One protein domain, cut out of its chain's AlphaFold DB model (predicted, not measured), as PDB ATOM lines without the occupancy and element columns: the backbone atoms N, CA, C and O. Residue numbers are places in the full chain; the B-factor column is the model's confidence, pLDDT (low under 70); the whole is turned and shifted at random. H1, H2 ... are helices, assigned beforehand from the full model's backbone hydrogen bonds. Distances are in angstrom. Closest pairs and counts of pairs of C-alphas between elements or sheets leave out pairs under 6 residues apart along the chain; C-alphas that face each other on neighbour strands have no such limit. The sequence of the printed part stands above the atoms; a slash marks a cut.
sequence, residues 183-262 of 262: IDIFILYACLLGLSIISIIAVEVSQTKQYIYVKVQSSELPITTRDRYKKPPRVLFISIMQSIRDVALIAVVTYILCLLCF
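AT A GLANCE: This is residues 183 to 262 of the 262 residues of an uncharacterized protein of Rhizopus azygosporus (UniProt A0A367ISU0). Two long helices form a loose, splayed helical hairpin: the first part of H2 crosses the middle of H1, and from there residues 183 to 195 of H1 and 248 to 262 spread apart like the arms of a V. Beyond the crossing, residues 213 to 229, the last part of H1 and much of the loop after it, stick out as a long free end before the chain folds back into H2. The printed part has 80 residues with two named helices, H1 then H2, and no named strand; the class is all helix. The whole is extended, a rod of 62 by 26 by 18 A, with a radius of gyration of the C-alphas of 19.0 A.

HOW THE PARTS SIT: H1, residues 183 to 219, and H2, residues 233 to 261, form a helical hairpin. They touch, H1 with residues 197 to 208 alone and H2 with residues 236 to 244 alone. Their closest C-alphas, those of Ile 201 and Ile 240, are 6.4 A apart. The helices run opposite ways at a steep tilt of 43 degrees. In H1 and H2 every O i to N i+4 pair is within hydrogen-bond range.

IN THESE COORDINATES: H1 begins at C-alpha 183 (20.307, -8.734, -16.470) and measures 53.7 A from first to last C-alpha. H2 begins at C-alpha 233 (-16.553, -13.379, -20.372), measures 42.6 A and ends at C-alpha 261 (20.254, -34.925, -20.216).

THE WHOLE: The C-alphas farthest apart are those of Thr 224 and Phe 262, 62.5 A. The link from H1 to H2, residues 220 to 232, is long. The printed part has no cut and ends at the chain's last residue, 262. Its mean pLDDT is 79.4, with residue 215, residues 217 to 234 and residue 262 under 70.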
ATOM      1  N   ILE A 183      21.467  -9.628 -16.431       89.69
ATOM      2  CA  ILE A 183      20.307  -8.734 -16.470       89.69
ATOM      3  C   ILE A 183      19.716  -8.708 -17.884       89.69
ATOM      4  O   ILE A 183      18.497  -8.752 -18.017       89.69
ATOM      5  N   ASP A 184      20.548  -8.703 -18.932       92.19
ATOM      6  CA  ASP A 184      20.057  -8.828 -20.313       92.19
ATOM      7  C   ASP A 184      19.341 -10.162 -20.538       92.19
ATOM      8  O   ASP A 184      18.269 -10.190 -21.142       92.19
ATOM      9  N   ILE A 185      19.873 -11.255 -19.986       91.06
ATOM     10  CA  ILE A 185      19.232 -12.577 -20.045       91.06
ATOM     11  C   ILE A 185      17.862 -12.553 -19.350       91.06
ATOM     12  O   ILE A 185      16.878 -13.042 -19.904       91.06
ATOM     13  N   PHE A 186      17.752 -11.944 -18.168       92.06
ATOM     14  CA  PHE A 186      16.475 -11.837 -17.456       92.06
ATOM     15  C   PHE A 186      15.469 -10.923 -18.157       92.06
ATOM     16  O   PHE A 186      14.282 -11.252 -18.200       92.06
ATOM     17  N   ILE A 187      15.923  -9.814 -18.745       95.00
ATOM     18  CA  ILE A 187      15.074  -8.953 -19.576       95.00
ATOM     19  C   ILE A 187      14.557  -9.750 -20.775       95.00
ATOM     20  O   ILE A 187      13.356  -9.729 -21.041       95.00
ATOM     21  N   LEU A 188      15.422 -10.511 -21.451       95.06
ATOM     22  CA  LEU A 188      15.023 -11.367 -22.564       95.06
ATOM     23  C   LEU A 188      13.975 -12.400 -22.132       95.06
ATOM     24  O   LEU A 188      12.959 -12.550 -22.809       95.06
ATOM     25  N   TYR A 189      14.164 -13.067 -20.992       93.88
ATOM     26  CA  TYR A 189      13.173 -14.003 -20.450       93.88
ATOM     27  C   TYR A 189      11.835 -13.325 -20.145       93.88
ATOM     28  O   TYR A 189      10.785 -13.867 -20.490       93.88
ATOM     29  N   ALA A 190      11.851 -12.121 -19.571       95.75
ATOM     30  CA  ALA A 190      10.637 -11.349 -19.328       95.75
ATOM     31  C   ALA A 190       9.934 -10.951 -20.639       95.75
ATOM     32  O   ALA A 190       8.711 -11.074 -20.745       95.75
ATOM     33  N   CYS A 191      10.687 -10.540 -21.664       96.75
ATOM     34  CA  CYS A 191      10.151 -10.243 -22.991       96.75
ATOM     35  C   CYS A 191       9.523 -11.484 -23.643       96.75
ATOM     36  O   CYS A 191       8.404 -11.403 -24.148       96.75
ATOM     37  N   LEU A 192      10.197 -12.638 -23.597       93.75
ATOM     38  CA  LEU A 192       9.684 -13.902 -24.139       93.75
ATOM     39  C   LEU A 192       8.423 -14.373 -23.407       93.75
ATOM     40  O   LEU A 192       7.473 -14.827 -24.049       93.75
ATOM     41  N   LEU A 193       8.371 -14.215 -22.081       90.69
ATOM     42  CA  LEU A 193       7.172 -14.486 -21.291       90.69
ATOM     43  C   LEU A 193       6.013 -13.577 -21.723       90.69
ATOM     44  O   LEU A 193       4.913 -14.064 -21.986       90.69
ATOM     45  N   GLY A 194       6.265 -12.272 -21.857       94.50
ATOM     46  CA  GLY A 194       5.272 -11.308 -22.330       94.50
ATOM     47  C   GLY A 194       4.738 -11.651 -23.722       94.50
ATOM     48  O   GLY A 194       3.524 -11.709 -23.919       94.50
ATOM     49  N   LEU A 195       5.627 -11.958 -24.672       95.25
ATOM     50  CA  LEU A 195       5.258 -12.385 -26.026       95.25
ATOM     51  C   LEU A 195       4.432 -13.676 -26.023       95.25
ATOM     52  O   LEU A 195       3.463 -13.780 -26.777       95.25
ATOM     53  N   SER A 196       4.766 -14.634 -25.157       91.19
ATOM     54  CA  SER A 196       4.021 -15.891 -25.022       91.19
ATOM     55  C   SER A 196       2.596 -15.644 -24.526       91.19
ATOM     56  O   SER A 196       1.639 -16.140 -25.120       91.19
ATOM     57  N   ILE A 197       2.432 -14.808 -23.496       90.19
ATOM     58  CA  ILE A 197       1.113 -14.441 -22.958       90.19
ATOM     59  C   ILE A 197       0.282 -13.698 -24.013       90.19
ATOM     60  O   ILE A 197      -0.883 -14.034 -24.221       90.19
ATOM     61  N   ILE A 198       0.875 -12.728 -24.719       94.88
ATOM     62  CA  ILE A 198       0.200 -11.986 -25.798       94.88
ATOM     63  C   ILE A 198      -0.250 -12.938 -26.911       94.88
ATOM     64  O   ILE A 198      -1.382 -12.833 -27.384       94.88
ATOM     65  N   SER A 199       0.604 -13.887 -27.296       92.94
ATOM     66  CA  SER A 199       0.300 -14.872 -28.339       92.94
ATOM     67  C   SER A 199      -0.863 -15.779 -27.937       92.94
ATOM     68  O   SER A 199      -1.786 -15.963 -28.730       92.94
ATOM     69  N   ILE A 200      -0.881 -16.275 -26.693       90.94
ATOM     70  CA  ILE A 200      -1.996 -17.074 -26.160       90.94
ATOM     71  C   ILE A 200      -3.294 -16.264 -26.207       90.94
ATOM     72  O   ILE A 200      -4.292 -16.732 -26.747       90.94
ATOM     73  N   ILE A 201      -3.283 -15.022 -25.712       89.62
ATOM     74  CA  ILE A 201      -4.472 -14.160 -25.729       89.62
ATOM     75  C   ILE A 201      -4.959 -13.927 -27.166       89.62
ATOM     76  O   ILE A 201      -6.158 -14.033 -27.430       89.62
ATOM     77  N   ALA A 202      -4.057 -13.632 -28.107       91.69
ATOM     78  CA  ALA A 202      -4.412 -13.395 -29.504       91.69
ATOM     79  C   ALA A 202      -5.066 -14.628 -30.153       91.69
ATOM     80  O   ALA A 202      -6.092 -14.495 -30.830       91.69
ATOM     81  N   VAL A 203      -4.517 -15.823 -29.908       90.38
ATOM     82  CA  VAL A 203      -5.063 -17.095 -30.400       90.38
ATOM     83  C   VAL A 203      -6.447 -17.361 -29.808       90.38
ATOM     84  O   VAL A 203      -7.390 -17.595 -30.562       90.38
ATOM     85  N   GLU A 204      -6.610 -17.243 -28.491       88.19
ATOM     86  CA  GLU A 204      -7.885 -17.486 -27.801       88.19
ATOM     87  C   GLU A 204      -8.987 -16.510 -28.241       88.19
ATOM     88  O   GLU A 204     -10.145 -16.891 -28.455       88.19
ATOM     89  N   VAL A 205      -8.633 -15.236 -28.441       87.00
ATOM     90  CA  VAL A 205      -9.553 -14.224 -28.976       87.00
ATOM     91  C   VAL A 205      -9.947 -14.558 -30.414       87.00
ATOM     92  O   VAL A 205     -11.130 -14.463 -30.751       87.00
ATOM     93  N   SER A 206      -8.995 -14.963 -31.258       85.75
ATOM     94  CA  SER A 206      -9.258 -15.356 -32.647       85.75
ATOM     95  C   SER A 206     -10.186 -16.573 -32.727       85.75
ATOM     96  O   SER A 206     -11.227 -16.515 -33.384       85.75
ATOM     97  N   GLN A 207      -9.891 -17.630 -31.966       83.94
ATOM     98  CA  GLN A 207     -10.720 -18.836 -31.888       83.94
ATOM     99  C   GLN A 207     -12.124 -18.529 -31.358       83.94
ATOM    100  O   GLN A 207     -13.121 -19.029 -31.883       83.94
ATOM    101  N   THR A 208     -12.237 -17.652 -30.357       80.44
ATOM    102  CA  THR A 208     -13.537 -17.229 -29.825       80.44
ATOM    103  C   THR A 208     -14.345 -16.454 -30.863       80.44
ATOM    104  O   THR A 208     -15.541 -16.715 -31.012       80.44
ATOM    105  N   LYS A 209     -13.716 -15.540 -31.615       81.69
ATOM    106  CA  LYS A 209     -14.367 -14.833 -32.730       81.69
ATOM    107  C   LYS A 209     -14.840 -15.807 -33.808       81.69
ATOM    108  O   LYS A 209     -15.993 -15.719 -34.220       81.69
ATOM    109  N   GLN A 210     -13.994 -16.753 -34.216       79.12
ATOM    110  CA  GLN A 210     -14.330 -17.755 -35.228       79.12
ATOM    111  C   GLN A 210     -15.487 -18.656 -34.775       79.12
ATOM    112  O   GLN A 210     -16.432 -18.873 -35.531       79.12
ATOM    113  N   TYR A 211     -15.473 -19.111 -33.519       77.50
ATOM    114  CA  TYR A 211     -16.576 -19.872 -32.929       77.50
ATOM    115  C   TYR A 211     -17.894 -19.087 -32.956       77.50
ATOM    116  O   TYR A 211     -18.931 -19.641 -33.311       77.50
ATOM    117  N   ILE A 212     -17.870 -17.799 -32.585       72.25
ATOM    118  CA  ILE A 212     -19.066 -16.943 -32.619       72.25
ATOM    119  C   ILE A 212     -19.558 -16.778 -34.057       72.25
ATOM    120  O   ILE A 212     -20.749 -16.945 -34.292       72.25
ATOM    121  N   TYR A 213     -18.667 -16.502 -35.009       75.50
ATOM    122  CA  TYR A 213     -19.018 -16.334 -36.419       75.50
ATOM    123  C   TYR A 213     -19.714 -17.579 -36.993       75.50
ATOM    124  O   TYR A 213     -20.834 -17.484 -37.489       75.50
ATOM    125  N   VAL A 214     -19.110 -18.762 -36.832       72.56
ATOM    126  CA  VAL A 214     -19.685 -20.041 -37.293       72.56
ATOM    127  C   VAL A 214     -21.016 -20.344 -36.595       72.56
ATOM    128  O   VAL A 214     -21.962 -20.829 -37.220       72.56
ATOM    129  N   LYS A 215     -21.132 -20.036 -35.298       68.69
ATOM    130  CA  LYS A 215     -22.373 -20.243 -34.539       68.69
ATOM    131  C   LYS A 215     -23.498 -19.296 -34.975       68.69
ATOM    132  O   LYS A 215     -24.642 -19.725 -35.051       68.69
ATOM    133  N   VAL A 216     -23.186 -18.035 -35.276       70.69
ATOM    134  CA  VAL A 216     -24.158 -17.068 -35.812       70.69
ATOM    135  C   VAL A 216     -24.634 -17.518 -37.194       70.69
ATOM    136  O   VAL A 216     -25.837 -17.636 -37.402       70.69
ATOM    137  N   GLN A 217     -23.717 -17.887 -38.090       69.19
ATOM    138  CA  GLN A 217     -24.061 -18.352 -39.438       69.19
ATOM    139  C   GLN A 217     -24.899 -19.644 -39.431       69.19
ATOM    140  O   GLN A 217     -25.837 -19.778 -40.209       69.19
ATOM    141  N   SER A 218     -24.614 -20.585 -38.525       64.25
ATOM    142  CA  SER A 218     -25.437 -21.798 -38.365       64.25
ATOM    143  C   SER A 218     -26.811 -21.529 -37.741       64.25
ATOM    144  O   SER A 218     -27.737 -22.295 -37.991       64.25
ATOM    145  N   SER A 219     -26.974 -20.441 -36.981       60.72
ATOM    146  CA  SER A 219     -28.268 -20.029 -36.414       60.72
ATOM    147  C   SER A 219     -29.179 -19.256 -37.379       60.72
ATOM    148  O   SER A 219     -30.351 -19.063 -37.068       60.72
ATOM    149  N   GLU A 220     -28.670 -18.827 -38.540       61.41
ATOM    150  CA  GLU A 220     -29.474 -18.232 -39.622       61.41
ATOM    151  C   GLU A 220     -30.109 -19.285 -40.556       61.41
ATOM    152  O   GLU A 220     -30.964 -18.952 -41.376       61.41
ATOM    153  N   LEU A 221     -29.762 -20.571 -40.403       55.91
ATOM    154  CA  LEU A 221     -30.550 -21.684 -40.946       55.91
ATOM    155  C   LEU A 221     -31.856 -21.812 -40.138       55.91
ATOM    156  O   LEU A 221     -31.826 -21.655 -38.917       55.91
ATOM    157  N   PRO A 222     -33.012 -22.090 -40.769       49.12
ATOM    158  CA  PRO A 222     -34.314 -21.959 -40.126       49.12
ATOM    159  C   PRO A 222     -34.565 -23.115 -39.152       49.12
ATOM    160  O   PRO A 222     -35.246 -24.082 -39.474       49.12
ATOM    161  N   ILE A 223     -34.033 -23.010 -37.936       52.84
ATOM    162  CA  ILE A 223     -34.521 -23.745 -36.771       52.84
ATOM    163  C   ILE A 223     -34.704 -22.737 -35.638       52.84
ATOM    164  O   ILE A 223     -33.779 -22.100 -35.139       52.84
ATOM    165  N   THR A 224     -35.966 -22.562 -35.277       49.12
ATOM    166  CA  THR A 224     -36.481 -21.609 -34.305       49.12
ATOM    167  C   THR A 224     -36.038 -21.949 -32.882       49.12
ATOM    168  O   THR A 224     -36.714 -22.719 -32.213       49.12
ATOM    169  N   THR A 225     -34.984 -21.315 -32.365       47.53
ATOM    170  CA  THR A 225     -34.846 -21.058 -30.916       47.53
ATOM    171  C   THR A 225     -34.042 -19.785 -30.686       47.53
ATOM    172  O   THR A 225     -32.834 -19.724 -30.915       47.53
ATOM    173  N   ARG A 226     -34.739 -18.739 -30.243       48.94
ATOM    174  CA  ARG A 226     -34.215 -17.396 -30.000       48.94
ATOM    175  C   ARG A 226     -33.699 -17.282 -28.564       48.94
ATOM    176  O   ARG A 226     -34.288 -16.554 -27.779       48.94
ATOM    177  N   ASP A 227     -32.592 -17.943 -28.240       46.53
ATOM    178  CA  ASP A 227     -31.895 -17.708 -26.971       46.53
ATOM    179  C   ASP A 227     -30.595 -16.931 -27.199       46.53
ATOM    180  O   ASP A 227     -29.627 -17.415 -27.789       46.53
ATOM    181  N   ARG A 228     -30.567 -15.685 -26.707       49.69
ATOM    182  CA  ARG A 228     -29.371 -14.829 -26.688       49.69
ATOM    183  C   ARG A 228     -28.343 -15.377 -25.694       49.69
ATOM    184  O   ARG A 228     -28.164 -14.822 -24.613       49.69
ATOM    185  N   TYR A 229     -27.600 -16.408 -26.071       48.88
ATOM    186  CA  TYR A 229     -26.430 -16.828 -25.304       48.88
ATOM    187  C   TYR A 229     -25.196 -16.038 -25.739       48.88
ATOM    188  O   TYR A 229     -24.413 -16.465 -26.588       48.88
ATOM    189  N   LYS A 230     -24.984 -14.880 -25.102       47.59
ATOM    190  CA  LYS A 230     -23.637 -14.310 -24.984       47.59
ATOM    191  C   LYS A 230     -22.798 -15.330 -24.205       47.59
ATOM    192  O   LYS A 230     -23.137 -15.622 -23.062       47.59
ATOM    193  N   LYS A 231     -21.720 -15.877 -24.787       50.28
ATOM    194  CA  LYS A 231     -20.706 -16.592 -23.987       50.28
ATOM    195  C   LYS A 231     -20.277 -15.622 -22.878       50.28
ATOM    196  O   LYS A 231     -19.828 -14.523 -23.213       50.28
ATOM    197  N   PRO A 232     -20.460 -15.945 -21.586       53.97
ATOM    198  CA  PRO A 232     -20.069 -15.014 -20.548       53.97
ATOM    199  C   PRO A 232     -18.543 -14.850 -20.618       53.97
ATOM    200  O   PRO A 232     -17.849 -15.837 -20.869       53.97
ATOM    201  N   PRO A 233     -17.999 -13.646 -20.376       58.19
ATOM    202  CA  PRO A 233     -16.553 -13.379 -20.372       58.19
ATOM    203  C   PRO A 233     -15.747 -14.361 -19.498       58.19
ATOM    204  O   PRO A 233     -14.566 -14.589 -19.745       58.19
ATOM    205  N   ARG A 234     -16.416 -15.029 -18.545       60.88
ATOM    206  CA  ARG A 234     -15.894 -16.159 -17.767       60.88
ATOM    207  C   ARG A 234     -15.351 -17.319 -18.622       60.88
ATOM    208  O   ARG A 234     -14.366 -17.912 -18.218       60.88
ATOM    209  N   VAL A 235     -15.924 -17.634 -19.789       71.44
ATOM    210  CA  VAL A 235     -15.482 -18.776 -20.623       71.44
ATOM    211  C   VAL A 235     -14.168 -18.483 -21.353       71.44
ATOM    212  O   VAL A 235     -13.298 -19.345 -21.390       71.44
ATOM    213  N   LEU A 236     -13.997 -17.268 -21.888       76.75
ATOM    214  CA  LEU A 236     -12.740 -16.853 -22.530       76.75
ATOM    215  C   LEU A 236     -11.600 -16.810 -21.509       76.75
ATOM    216  O   LEU A 236     -10.515 -17.315 -21.771       76.75
ATOM    217  N   PHE A 237     -11.865 -16.248 -20.328       80.31
ATOM    218  CA  PHE A 237     -10.879 -16.203 -19.254       80.31
ATOM    219  C   PHE A 237     -10.435 -17.607 -18.816       80.31
ATOM    220  O   PHE A 237      -9.240 -17.848 -18.676       80.31
ATOM    221  N   ILE A 238     -11.374 -18.550 -18.658       82.88
ATOM    222  CA  ILE A 238     -11.054 -19.948 -18.331       82.88
ATOM    223  C   ILE A 238     -10.194 -20.590 -19.430       82.88
ATOM    224  O   ILE A 238      -9.212 -21.247 -19.099       82.88
ATOM    225  N   SER A 239     -10.518 -20.358 -20.708       82.19
ATOM    226  CA  SER A 239      -9.747 -20.874 -21.851       82.19
ATOM    227  C   SER A 239      -8.309 -20.347 -21.851       82.19
ATOM    228  O   SER A 239      -7.361 -21.123 -21.890       82.19
ATOM    229  N   ILE A 240      -8.126 -19.032 -21.662       85.12
ATOM    230  CA  ILE A 240      -6.795 -18.412 -21.556       85.12
ATOM    231  C   ILE A 240      -6.001 -19.018 -20.392       85.12
ATOM    232  O   ILE A 240      -4.827 -19.340 -20.554       85.12
ATOM    233  N   MET A 241      -6.622 -19.197 -19.222       86.81
ATOM    234  CA  MET A 241      -5.944 -19.793 -18.064       86.81
ATOM    235  C   MET A 241      -5.552 -21.257 -18.305       86.81
ATOM    236  O   MET A 241      -4.472 -21.670 -17.882       86.81
ATOM    237  N   GLN A 242      -6.390 -22.036 -18.995       87.38
ATOM    238  CA  GLN A 242      -6.068 -23.412 -19.386       87.38
ATOM    239  C   GLN A 242      -4.889 -23.444 -20.365       87.38
ATOM    240  O   GLN A 242      -3.922 -24.157 -20.111       87.38
ATOM    241  N   SER A 243      -4.901 -22.600 -21.396       86.75
ATOM    242  CA  SER A 243      -3.816 -22.514 -22.378       86.75
ATOM    243  C   SER A 243      -2.493 -22.056 -21.757       86.75
ATOM    244  O   SER A 243      -1.447 -22.628 -22.056       86.75
ATOM    245  N   ILE A 244      -2.513 -21.093 -20.826       87.50
ATOM    246  CA  ILE A 244      -1.314 -20.707 -20.058       87.50
ATOM    247  C   ILE A 244      -0.789 -21.887 -19.237       87.50
ATOM    248  O   ILE A 244       0.410 -22.159 -19.265       87.50
ATOM    249  N   ARG A 245      -1.669 -22.596 -18.517       90.31
ATOM    250  CA  ARG A 245      -1.287 -23.768 -17.719       90.31
ATOM    251  C   ARG A 245      -0.649 -24.846 -18.593       90.31
ATOM    252  O   ARG A 245       0.377 -25.398 -18.208       90.31
ATOM    253  N   ASP A 246      -1.239 -25.138 -19.743       87.38
ATOM    254  CA  ASP A 246      -0.790 -26.222 -20.614       87.38
ATOM    255  C   ASP A 246       0.566 -25.884 -21.264       87.38
ATOM    256  O   ASP A 246       1.479 -26.712 -21.252       87.38
ATOM    257  N   VAL A 247       0.758 -24.637 -21.721       87.88
ATOM    258  CA  VAL A 247       2.059 -24.146 -22.213       87.88
ATOM    259  C   VAL A 247       3.118 -24.186 -21.111       87.88
ATOM    260  O   VAL A 247       4.231 -24.659 -21.342       87.88
ATOM    261  N   ALA A 248       2.776 -23.737 -19.900       86.94
ATOM    262  CA  ALA A 248       3.693 -23.770 -18.765       86.94
ATOM    263  C   ALA A 248       4.099 -25.206 -18.404       86.94
ATOM    264  O   ALA A 248       5.274 -25.461 -18.152       86.94
ATOM    265  N   LEU A 249       3.161 -26.156 -18.428       92.38
ATOM    266  CA  LEU A 249       3.437 -27.560 -18.132       92.38
ATOM    267  C   LEU A 249       4.417 -28.169 -19.143       92.38
ATOM    268  O   LEU A 249       5.391 -28.798 -18.737       92.38
ATOM    269  N   ILE A 250       4.213 -27.933 -20.442       88.94
ATOM    270  CA  ILE A 250       5.134 -28.405 -21.489       88.94
ATOM    271  C   ILE A 250       6.519 -27.776 -21.316       88.94
ATOM    272  O   ILE A 250       7.526 -28.482 -21.396       88.94
ATOM    273  N   ALA A 251       6.586 -26.469 -21.049       84.75
ATOM    274  CA  ALA A 251       7.850 -25.768 -20.847       84.75
ATOM    275  C   ALA A 251       8.618 -26.311 -19.629       84.75
ATOM    276  O   ALA A 251       9.814 -26.577 -19.733       84.75
ATOM    277  N   VAL A 252       7.933 -26.547 -18.504       88.62
ATOM    278  CA  VAL A 252       8.532 -27.121 -17.286       88.62
ATOM    279  C   VAL A 252       9.015 -28.548 -17.526       88.62
ATOM    280  O   VAL A 252      10.140 -28.874 -17.157       88.62
ATOM    281  N   VAL A 253       8.210 -29.395 -18.173       92.50
ATOM    282  CA  VAL A 253       8.611 -30.774 -18.491       92.50
ATOM    283  C   VAL A 253       9.826 -30.782 -19.416       92.50
ATOM    284  O   VAL A 253      10.786 -31.498 -19.151       92.50
ATOM    285  N   THR A 254       9.826 -29.944 -20.455       88.38
ATOM    286  CA  THR A 254      10.966 -29.810 -21.373       88.38
ATOM    287  C   THR A 254      12.216 -29.350 -20.627       88.38
ATOM    288  O   THR A 254      13.279 -29.933 -20.802       88.38
ATOM    289  N   TYR A 255      12.088 -28.352 -19.749       86.81
ATOM    290  CA  TYR A 255      13.193 -27.862 -18.929       86.81
ATOM    291  C   TYR A 255      13.771 -28.955 -18.017       86.81
ATOM    292  O   TYR A 255      14.986 -29.130 -17.973       86.81
ATOM    293  N   ILE A 256      12.917 -29.735 -17.343       92.44
ATOM    294  CA  ILE A 256      13.346 -30.865 -16.504       92.44
ATOM    295  C   ILE A 256      14.056 -31.932 -17.343       92.44
ATOM    296  O   ILE A 256      15.101 -32.424 -16.933       92.44
ATOM    297  N   LEU A 257      13.528 -32.276 -18.521       93.94
ATOM    298  CA  LEU A 257      14.171 -33.243 -19.415       93.94
ATOM    299  C   LEU A 257      15.546 -32.755 -19.878       93.94
ATOM    300  O   LEU A 257      16.496 -33.528 -19.858       93.94
ATOM    301  N   CYS A 258      15.673 -31.475 -20.233       89.75
ATOM    302  CA  CYS A 258      16.966 -30.885 -20.561       89.75
ATOM    303  C   CYS A 258      17.942 -30.985 -19.382       89.75
ATOM    304  O   CYS A 258      19.074 -31.402 -19.590       89.75
ATOM    305  N   LEU A 259      17.510 -30.677 -18.154       87.88
ATOM    306  CA  LEU A 259      18.357 -30.791 -16.957       87.88
ATOM    307  C   LEU A 259      18.811 -32.221 -16.642       87.88
ATOM    308  O   LEU A 259      19.825 -32.386 -15.982       87.88
ATOM    309  N   LEU A 260      18.058 -33.244 -17.048       90.62
ATOM    310  CA  LEU A 260      18.433 -34.646 -16.831       90.62
ATOM    311  C   LEU A 260      19.373 -35.188 -17.918       90.62
ATOM    312  O   LEU A 260      20.008 -36.220 -17.715       90.62
ATOM    313  N   CYS A 261      19.428 -34.527 -19.076       85.31
ATOM    314  CA  CYS A 261      20.254 -34.925 -20.216       85.31
ATOM    315  C   CYS A 261      21.652 -34.277 -20.225       85.31
ATOM    316  O   CYS A 261      22.476 -34.669 -21.054       85.31
ATOM    317  N   PHE A 262      21.909 -33.307 -19.345       63.62
ATOM    318  CA  PHE A 262      23.195 -32.627 -19.157       63.62
ATOM    319  C   PHE A 262      23.684 -32.815 -17.721       63.62
ATOM    320  O   PHE A 262      24.919 -32.902 -17.544       63.62
TER     321      PHE A 262